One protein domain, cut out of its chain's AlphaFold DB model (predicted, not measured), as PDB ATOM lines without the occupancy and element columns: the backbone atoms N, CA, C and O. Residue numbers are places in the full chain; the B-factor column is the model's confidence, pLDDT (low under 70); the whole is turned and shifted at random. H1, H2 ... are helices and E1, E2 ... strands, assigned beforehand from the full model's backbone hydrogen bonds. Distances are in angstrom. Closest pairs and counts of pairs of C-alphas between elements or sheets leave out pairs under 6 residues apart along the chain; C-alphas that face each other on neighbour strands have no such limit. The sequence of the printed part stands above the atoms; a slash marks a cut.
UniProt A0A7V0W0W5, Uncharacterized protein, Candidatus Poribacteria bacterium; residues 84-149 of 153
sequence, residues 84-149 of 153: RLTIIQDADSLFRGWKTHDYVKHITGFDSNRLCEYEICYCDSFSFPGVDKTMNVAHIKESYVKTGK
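This is residues 84 to 149 of the 153 residues of an uncharacterized protein of Candidatus Poribacteria bacterium (UniProt A0A7V0W0W5). A long, twisted sheet of three strands, E1, E2 and E3, has one short helix, H1, lying slantwise over one of its faces, toward the end where E2 ends and E3 begins; the other face is bare. The strands make the longest axis, and residues 145 to 149 run on past the end of E3. The printed part has 66 residues, with one named helix and three named strands along the chain as H1, E1, E2, E3; the sheet's order is E1, E2, E3, antiparallel throughout, and the class is mixed, helices and strands. The whole is loose, with a radius of gyration of the C-alphas of 14.7 A, and elongated, spanning 50 by 26 by 19 A.

H1, residues 86 to 96, is on the sheet formed by E1, residues 105 to 111, E2, residues 116 to 126, and E3, residues 135 to 144. Its height over the sheet is 8.8 A, and it lies over E2 and E3, with H1 and the sheet making two layers, a helix on one face of a sheet. On the local plane it stands at 58 degrees to E2, slantwise to the strands, but only just. The closest C-alphas of H1 and E2 are those of Phe 95 and Cys 121, 6.1 A apart; those of H1 and E3 are Ala 91 and Val 137, 6.7 A apart. In H1 every O i to N i+4 pair is within hydrogen-bond range. The strands form a meander, each the antiparallel neighbour of the one before. E1 and E2 are a hairpin at 152 degrees between directions, with N 107 and O 120 within hydrogen-bond range at 2.9 A. E2 and E3 are a hairpin at 169 degrees, with N 121 and O 139 at 3.0 A and N 139 and O 121 at 2.8 A. E1 and E3 are the edge strands.

H1 begins at C-alpha 86, (2.039, 35.621, 28.502), and measures 15.5 A from first to last C-alpha. E1 measures 18.5 A. E2, the longest strand with 11 residues, begins at C-alpha 116, (-12.682, 60.450, 27.245), and measures 28.6 A. E3 also measures 28.6 A and ends at C-alpha 144, (-9.851, 61.702, 30.078).

The two C-alphas farthest apart are those of Asp 132 and Lys 149, at 51.0 A. The printed part has no cut. The link from E1 to E2 is tight, those from H1 to E1 and from E2 to E3 are short, and no link is long. The mean pLDDT of the printed part is 91.2, and the model's confidence is under 70 at residues 147 to 149.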
ATOM      1  N   ARG A  84       1.986  40.665  33.205       85.62
ATOM      2  CA  ARG A  84       2.858  39.474  33.243       85.62
ATOM      3  C   ARG A  84       2.234  38.231  32.617       85.62
ATOM      4  O   ARG A  84       2.945  37.248  32.431       85.62
ATOM      5  N   LEU A  85       0.937  38.243  32.311       85.88
ATOM      6  CA  LEU A  85       0.309  37.127  31.607       85.88
ATOM      7  C   LEU A  85       0.895  37.025  30.192       85.88
ATOM      8  O   LEU A  85       0.870  38.000  29.446       85.88
ATOM      9  N   THR A  86       1.387  35.845  29.807       90.06
ATOM     10  CA  THR A  86       2.039  35.621  28.502       90.06
ATOM     11  C   THR A  86       1.151  36.045  27.334       90.06
ATOM     12  O   THR A  86       1.607  36.756  26.451       90.06
ATOM     13  N   ILE A  87      -0.148  35.730  27.394       92.50
ATOM     14  CA  ILE A  87      -1.128  36.155  26.384       92.50
ATOM     15  C   ILE A  87      -1.176  37.683  26.196       92.50
ATOM     16  O   ILE A  87      -1.347  38.163  25.079       92.50
ATOM     17  N   ILE A  88      -0.988  38.457  27.270       92.50
ATOM     18  CA  ILE A  88      -0.962  39.925  27.216       92.50
ATOM     19  C   ILE A  88       0.362  40.411  26.627       92.50
ATOM     20  O   ILE A  88       0.360  41.323  25.811       92.50
ATOM     21  N   GLN A  89       1.483  39.781  26.982       92.62
ATOM     22  CA  GLN A  89       2.799  40.126  26.432       92.62
ATOM     23  C   GLN A  89       2.889  39.856  24.925       92.62
ATOM     24  O   GLN A  89       3.439  40.672  24.177       92.62
ATOM     25  N   ASP A  90       2.319  38.737  24.480       92.75
ATOM     26  CA  ASP A  90       2.225  38.375  23.068       92.75
ATOM     27  C   ASP A  90       1.354  39.391  22.316       92.75
ATOM     28  O   ASP A  90       1.767  39.932  21.286       92.75
ATOM     29  N   ALA A  91       0.185  39.723  22.871       94.19
ATOM     30  CA  ALA A  91      -0.713  40.715  22.293       94.19
ATOM     31  C   ALA A  91      -0.072  42.110  22.226       94.19
ATOM     32  O   ALA A  91      -0.089  42.736  21.171       94.19
ATOM     33  N   ASP A  92       0.568  42.577  23.298       92.88
ATOM     34  CA  ASP A  92       1.255  43.871  23.329       92.88
ATOM     35  C   ASP A  92       2.382  43.949  22.292       92.88
ATOM     36  O   ASP A  92       2.603  45.000  21.682       92.88
ATOM     37  N   SER A  93       3.093  42.843  22.064       92.00
ATOM     38  CA  SER A  93       4.136  42.769  21.039       92.00
ATOM     39  C   SER A  93       3.554  42.944  19.633       92.00
ATOM     40  O   SER A  93       4.100  43.718  18.844       92.00
ATOM     41  N   LEU A  94       2.413  42.310  19.346       93.25
ATOM     42  CA  LEU A  94       1.677  42.491  18.089       93.25
ATOM     43  C   LEU A  94       1.123  43.914  17.956       93.25
ATOM     44  O   LEU A  94       1.260  44.548  16.908       93.25
ATOM     45  N   PHE A  95       0.554  44.457  19.032       94.50
ATOM     46  CA  PHE A  95      -0.063  45.780  19.039       94.50
ATOM     47  C   PHE A  95       0.951  46.901  18.814       94.50
ATOM     48  O   PHE A  95       0.622  47.878  18.152       94.50
ATOM     49  N   ARG A  96       2.210  46.763  19.251       91.50
ATOM     50  CA  ARG A  96       3.277  47.730  18.907       91.50
ATOM     51  C   ARG A  96       3.517  47.840  17.401       91.50
ATOM     52  O   ARG A  96       3.906  48.902  16.922       91.50
ATOM     53  N   GLY A  97       3.287  46.754  16.669       89.00
ATOM     54  CA  GLY A  97       3.436  46.676  15.223       89.00
ATOM     55  C   GLY A  97       2.119  46.767  14.461       89.00
ATOM     56  O   GLY A  97       2.098  46.350  13.311       89.00
ATOM     57  N   TRP A  98       1.015  47.255  15.042       91.75
ATOM     58  CA  TRP A  98      -0.316  47.148  14.419       91.75
ATOM     59  C   TRP A  98      -0.375  47.655  12.964       91.75
ATOM     60  O   TRP A  98      -1.054  47.071  12.132       91.75
ATOM     61  N   LYS A  99       0.410  48.687  12.617       91.25
ATOM     62  CA  LYS A  99       0.490  49.249  11.253       91.25
ATOM     63  C   LYS A  99       1.041  48.287  10.197       91.25
ATOM     64  O   LYS A  99       0.889  48.551   9.013       91.25
ATOM     65  N   THR A 100       1.745  47.239  10.616       91.81
ATOM     66  CA  THR A 100       2.342  46.226   9.736       91.81
ATOM     67  C   THR A 100       1.635  44.875   9.838       91.81
ATOM     68  O   THR A 100       2.098  43.911   9.238       91.81
ATOM     69  N   HIS A 101       0.556  44.781  10.622       89.44
ATOM     70  CA  HIS A 101      -0.184  43.547  10.865       89.44
ATOM     71  C   HIS A 101      -1.673  43.790  10.601       89.44
ATOM     72  O   HIS A 101      -2.409  44.165  11.507       89.44
ATOM     73  N   ASP A 102      -2.124  43.538   9.371       89.44
ATOM     74  CA  ASP A 102      -3.492  43.849   8.913       89.44
ATOM     75  C   ASP A 102      -4.608  43.152   9.719       89.44
ATOM     76  O   ASP A 102      -5.761  43.580   9.701       89.44
ATOM     77  N   TYR A 103      -4.278  42.072  10.432       91.19
ATOM     78  CA  TYR A 103      -5.204  41.356  11.314       91.19
ATOM     79  C   TYR A 103      -5.360  42.008  12.698       91.19
ATOM     80  O   TYR A 103      -6.306  41.693  13.421       91.19
ATOM     81  N   VAL A 104      -4.467  42.930  13.075       95.62
ATOM     82  CA  VAL A 104      -4.613  43.741  14.286       95.62
ATOM     83  C   VAL A 104      -5.541  44.906  13.974       95.62
ATOM     84  O   VAL A 104      -5.239  45.774  13.157       95.62
ATOM     85  N   LYS A 105      -6.679  44.958  14.665       95.31
ATOM     86  CA  LYS A 105      -7.630  46.062  14.533       95.31
ATOM     87  C   LYS A 105      -7.215  47.193  15.459       95.31
ATOM     88  O   LYS A 105      -7.053  46.984  16.660       95.31
ATOM     89  N   HIS A 106      -7.092  48.389  14.896       96.44
ATOM     90  CA  HIS A 106      -6.859  49.631  15.627       96.44
ATOM     91  C   HIS A 106      -8.080  50.533  15.484       96.44
ATOM     92  O   HIS A 106      -8.502  50.845  14.371       96.44
ATOM     93  N   ILE A 107      -8.681  50.905  16.610       96.06
ATOM     94  CA  ILE A 107      -9.889  51.729  16.661       96.06
ATOM     95  C   ILE A 107      -9.615  52.894  17.601       96.06
ATOM     96  O   ILE A 107      -9.128  52.703  18.712       96.06
ATOM     97  N   THR A 108      -9.967  54.099  17.173       96.88
ATOM     98  CA  THR A 108      -9.942  55.295  18.021       96.88
ATOM     99  C   THR A 108     -11.322  55.926  18.053       96.88
ATOM    100  O   THR A 108     -12.118  55.750  17.127       96.88
ATOM    101  N   GLY A 109     -11.627  56.637  19.129       96.56
ATOM    102  CA  GLY A 109     -12.891  57.343  19.255       96.56
ATOM    103  C   GLY A 109     -12.956  58.213  20.497       96.56
ATOM    104  O   GLY A 109     -11.978  58.367  21.229       96.56
ATOM    105  N   PHE A 110     -14.130  58.792  20.716       95.50
ATOM    106  CA  PHE A 110     -14.429  59.611  21.880       95.50
ATOM    107  C   PHE A 110     -15.749  59.152  22.492       95.50
ATOM    108  O   PHE A 110     -16.764  59.074  21.801       95.50
ATOM    109  N   ASP A 111     -15.735  58.853  23.787       93.44
ATOM    110  CA  ASP A 111     -16.937  58.582  24.564       93.44
ATOM    111  C   ASP A 111     -17.438  59.901  25.161       93.44
ATOM    112  O   ASP A 111     -16.867  60.433  26.116       93.44
ATOM    113  N   SER A 112     -18.519  60.442  24.593       92.44
ATOM    114  CA  SER A 112     -19.108  61.708  25.040       92.44
ATOM    115  C   SER A 112     -19.758  61.632  26.418       92.44
ATOM    116  O   SER A 112     -19.871  62.658  27.083       92.44
ATOM    117  N   ASN A 113     -20.176  60.446  26.862       92.06
ATOM    118  CA  ASN A 113     -20.780  60.269  28.181       92.06
ATOM    119  C   ASN A 113     -19.703  60.244  29.268       92.06
ATOM    120  O   ASN A 113     -19.890  60.797  30.349       92.06
ATOM    121  N   ARG A 114     -18.561  59.615  28.973       89.50
ATOM    122  CA  ARG A 114     -17.418  59.502  29.894       89.50
ATOM    123  C   ARG A 114     -16.388  60.620  29.724       89.50
ATOM    124  O   ARG A 114     -15.464  60.708  30.530       89.50
ATOM    125  N   LEU A 115     -16.564  61.474  28.713       93.31
ATOM    126  CA  LEU A 115     -15.667  62.572  28.340       93.31
ATOM    127  C   LEU A 115     -14.209  62.109  28.196       93.31
ATOM    128  O   LEU A 115     -13.280  62.723  28.733       93.31
ATOM    129  N   CYS A 116     -14.007  61.003  27.480       94.31
ATOM    130  CA  CYS A 116     -12.682  60.450  27.245       94.31
ATOM    131  C   CYS A 116     -12.456  60.070  25.784       94.31
ATOM    132  O   CYS A 116     -13.330  59.536  25.104       94.31
ATOM    133  N   GLU A 117     -11.244  60.336  25.311       96.31
ATOM    134  CA  GLU A 117     -10.721  59.723  24.096       96.31
ATOM    135  C   GLU A 117     -10.311  58.290  24.423       96.31
ATOM    136  O   GLU A 117      -9.749  58.028  25.493       96.31
ATOM    137  N   TYR A 118     -10.566  57.363  23.509       95.81
ATOM    138  CA  TYR A 118     -10.144  55.980  23.658       95.81
ATOM    139  C   TYR A 118      -9.416  55.471  22.419       95.81
ATOM    140  O   TYR A 118      -9.682  55.867  21.283       95.81
ATOM    141  N   GLU A 119      -8.505  54.543  22.668       96.19
ATOM    142  CA  GLU A 119      -7.759  53.787  21.675       96.19
ATOM    143  C   GLU A 119      -7.871  52.304  22.033       96.19
ATOM    144  O   GLU A 119      -7.661  51.918  23.185       96.19
ATOM    145  N   ILE A 120      -8.230  51.479  21.054       96.50
ATOM    146  CA  ILE A 120      -8.382  50.033  21.200       96.50
ATOM    147  C   ILE A 120      -7.506  49.355  20.152       96.50
ATOM    148  O   ILE A 120      -7.727  49.519  18.951       96.50
ATOM    149  N   CYS A 121      -6.557  48.548  20.615       96.94
ATOM    150  CA  CYS A 121      -5.885  47.542  19.800       96.94
ATOM    151  C   CYS A 121      -6.506  46.183  20.109       96.94
ATOM    152  O   CYS A 121      -6.608  45.814  21.277       96.94
ATOM    153  N   TYR A 122      -6.918  45.439  19.090       96.19
ATOM    154  CA  TYR A 122      -7.561  44.140  19.262       96.19
ATOM    155  C   TYR A 122      -7.039  43.121  18.256       96.19
ATOM    156  O   TYR A 122      -6.857  43.432  17.078       96.19
ATOM    157  N   CYS A 123      -6.861  41.887  18.718       95.88
ATOM    158  CA  CYS A 123      -6.588  40.733  17.877       95.88
ATOM    159  C   CYS A 123      -7.284  39.497  18.463       95.88
ATOM    160  O   CYS A 123      -7.447  39.364  19.681       95.88
ATOM    161  N   ASP A 124      -7.721  38.606  17.582       95.06
ATOM    162  CA  ASP A 124      -8.336  37.334  17.947       95.06
ATOM    163  C   ASP A 124      -7.306  36.192  17.987       95.06
ATOM    164  O   ASP A 124      -6.113  36.391  17.753       95.06
ATOM    165  N   SER A 125      -7.794  34.990  18.295       94.62
ATOM    166  CA  SER A 125      -7.081  33.728  18.061       94.62
ATOM    167  C   SER A 125      -5.833  33.471  18.922       94.62
ATOM    168  O   SER A 125      -4.941  32.731  18.511       94.62
ATOM    169  N   PHE A 126      -5.781  33.995  20.148       95.25
ATOM    170  CA  PHE A 126      -4.713  33.672  21.098       95.25
ATOM    171  C   PHE A 126      -4.963  32.341  21.800       95.25
ATOM    172  O   PHE A 126      -6.064  32.063  22.275       95.25
ATOM    173  N   SER A 127      -3.916  31.538  21.944       94.06
ATOM    174  CA  SER A 127      -3.951  30.363  22.812       94.06
ATOM    175  C   SER A 127      -3.807  30.784  24.271       94.06
ATOM    176  O   SER A 127      -2.912  31.557  24.613       94.06
ATOM    177  N   PHE A 128      -4.640  30.227  25.146       92.81
ATOM    178  CA  PHE A 128      -4.470  30.335  26.591       92.81
ATOM    179  C   PHE A 128      -4.204  28.937  27.164       92.81
ATOM    180  O   PHE A 128      -4.930  28.006  26.807       92.81
ATOM    181  N   PRO A 129      -3.172  28.741  28.010       92.31
ATOM    182  CA  PRO A 129      -2.792  27.414  28.485       92.31
ATOM    183  C   PRO A 129      -3.973  26.621  29.056       92.31
ATOM    184  O   PRO A 129      -4.607  27.046  30.019       92.31
ATOM    185  N   GLY A 130      -4.260  25.477  28.426       94.00
ATOM    186  CA  GLY A 130      -5.300  24.527  28.824       94.00
ATOM    187  C   GLY A 130      -6.749  24.975  28.628       94.00
ATOM    188  O   GLY A 130      -7.648  24.260  29.062       94.00
ATOM    189  N   VAL A 131      -6.999  26.114  27.979       95.94
ATOM    190  CA  VAL A 131      -8.352  26.523  27.580       95.94
ATOM    191  C   VAL A 131      -8.689  25.924  26.217       95.94
ATOM    192  O   VAL A 131      -7.900  26.013  25.279       95.94
ATOM    193  N   ASP A 132      -9.880  25.336  26.099       89.19
ATOM    194  CA  ASP A 132     -10.296  24.568  24.910       89.19
ATOM    195  C   ASP A 132     -10.577  25.443  23.674       89.19
ATOM    196  O   ASP A 132     -10.736  24.948  22.554       89.19
ATOM    197  N   LYS A 133     -10.700  26.756  23.878       94.62
ATOM    198  CA  LYS A 133     -11.014  27.756  22.858       94.62
ATOM    199  C   LYS A 133      -9.919  28.810  22.800       94.62
ATOM    200  O   LYS A 133      -9.255  29.097  23.794       94.62
ATOM    201  N   THR A 134      -9.767  29.422  21.635       95.81
ATOM    202  CA  THR A 134      -8.933  30.613  21.523       95.81
ATOM    203  C   THR A 134      -9.584  31.790  22.238       95.81
ATOM    204  O   THR A 134     -10.808  31.888  22.361       95.81
ATOM    205  N   MET A 135      -8.737  32.685  22.722       95.31
ATOM    206  CA  MET A 135      -9.121  33.915  23.381       95.31
ATOM    207  C   MET A 135      -8.881  35.108  22.469       95.31
ATOM    208  O   MET A 135      -7.967  35.140  21.648       95.31
ATOM    209  N   ASN A 136      -9.713  36.116  22.671       96.19
ATOM    210  CA  ASN A 136      -9.569  37.412  22.048       96.19
ATOM    211  C   ASN A 136      -8.919  38.367  23.043       96.19
ATOM    212  O   ASN A 136      -9.270  38.348  24.224       96.19
ATOM    213  N   VAL A 137      -8.016  39.222  22.569       96.44
ATOM    214  CA  VAL A 137      -7.325  40.194  23.422       96.44
ATOM    215  C   VAL A 137      -7.568  41.597  22.890       96.44
ATOM    216  O   VAL A 137      -7.392  41.862  21.702       96.44
ATOM    217  N   ALA A 138      -7.962  42.498  23.788       96.75
ATOM    218  CA  ALA A 138      -8.069  43.926  23.526       96.75
ATOM    219  C   ALA A 138      -7.221  44.698  24.541       96.75
ATOM    220  O   ALA A 138      -7.373  44.504  25.747       96.75
ATOM    221  N   HIS A 139      -6.378  45.607  24.063       95.50
ATOM    222  CA  HIS A 139      -5.741  46.629  24.882       95.50
ATOM    223  C   HIS A 139      -6.521  47.926  24.691       95.50
ATOM    224  O   HIS A 139      -6.600  48.449  23.581       95.50
ATOM    225  N   ILE A 140      -7.100  48.431  25.779       94.88
ATOM    226  CA  ILE A 140      -7.872  49.673  25.794       94.88
ATOM    227  C   ILE A 140      -7.083  50.731  26.557       94.88
ATOM    228  O   ILE A 140      -6.721  50.526  27.717       94.88
ATOM    229  N   LYS A 141      -6.850  51.874  25.919       93.88
ATOM    230  CA  LYS A 141      -6.273  53.063  26.539       93.88
ATOM    231  C   LYS A 141      -7.303  54.179  26.515       93.88
ATOM    232  O   LYS A 141      -7.860  54.485  25.469       93.88
ATOM    233  N   GLU A 142      -7.524  54.803  27.664       94.44
ATOM    234  CA  GLU A 142      -8.459  55.918  27.815       94.44
ATOM    235  C   GLU A 142      -7.698  57.167  28.269       94.44
ATOM    236  O   GLU A 142      -6.880  57.107  29.191       94.44
ATOM    237  N   SER A 143      -7.976  58.302  27.632       93.75
ATOM    238  CA  SER A 143      -7.440  59.616  27.986       93.75
ATOM    239  C   SER A 143      -8.603  60.542  28.318       93.75
ATOM    240  O   SER A 143      -9.368  60.950  27.448       93.75
ATOM    241  N   TYR A 144      -8.761  60.856  29.600       91.31
ATOM    242  CA  TYR A 144      -9.851  61.702  30.078       91.31
ATOM    243  C   TYR A 144      -9.515  63.172  29.868       91.31
ATOM    244  O   TYR A 144      -8.430  63.633  30.245       91.31
ATOM    245  N   VAL A 145     -10.466  63.926  29.316       83.38
ATOM    246  CA  VAL A 145     -10.345  65.380  29.233       83.38
ATOM    247  C   VAL A 145     -10.346  65.906  30.666       83.38
ATOM    248  O   VAL A 145     -11.309  65.715  31.406       83.38
ATOM    249  N   LYS A 146      -9.255  66.551  31.095       70.81
ATOM    250  CA  LYS A 146      -9.235  67.217  32.401       70.81
ATOM    251  C   LYS A 146     -10.384  68.219  32.425       70.81
ATOM    252  O   LYS A 146     -10.367  69.178  31.656       70.81
ATOM    253  N   THR A 147     -11.340  68.047  33.335       60.12
ATOM    254  CA  THR A 147     -12.261  69.122  33.703       60.12
ATOM    255  C   THR A 147     -11.423  70.207  34.366       60.12
ATOM    256  O   THR A 147     -11.143  70.160  35.565       60.12
ATOM    257  N   GLY A 148     -10.911  71.138  33.565       48.44
ATOM    258  CA  GLY A 148     -10.236  72.318  34.060       48.44
ATOM    259  C   GLY A 148     -11.242  73.138  34.850       48.44
ATOM    260  O   GLY A 148     -11.975  73.928  34.270       48.44
ATOM    261  N   LYS A 149     -11.278  72.974  36.175       47.06
ATOM    262  CA  LYS A 149     -11.770  74.051  37.026       47.06
ATOM    263  C   LYS A 149     -10.872  75.262  36.777       47.06
ATOM    264  O   LYS A 149      -9.735  75.309  37.242       47.06
TER     265      LYS A 149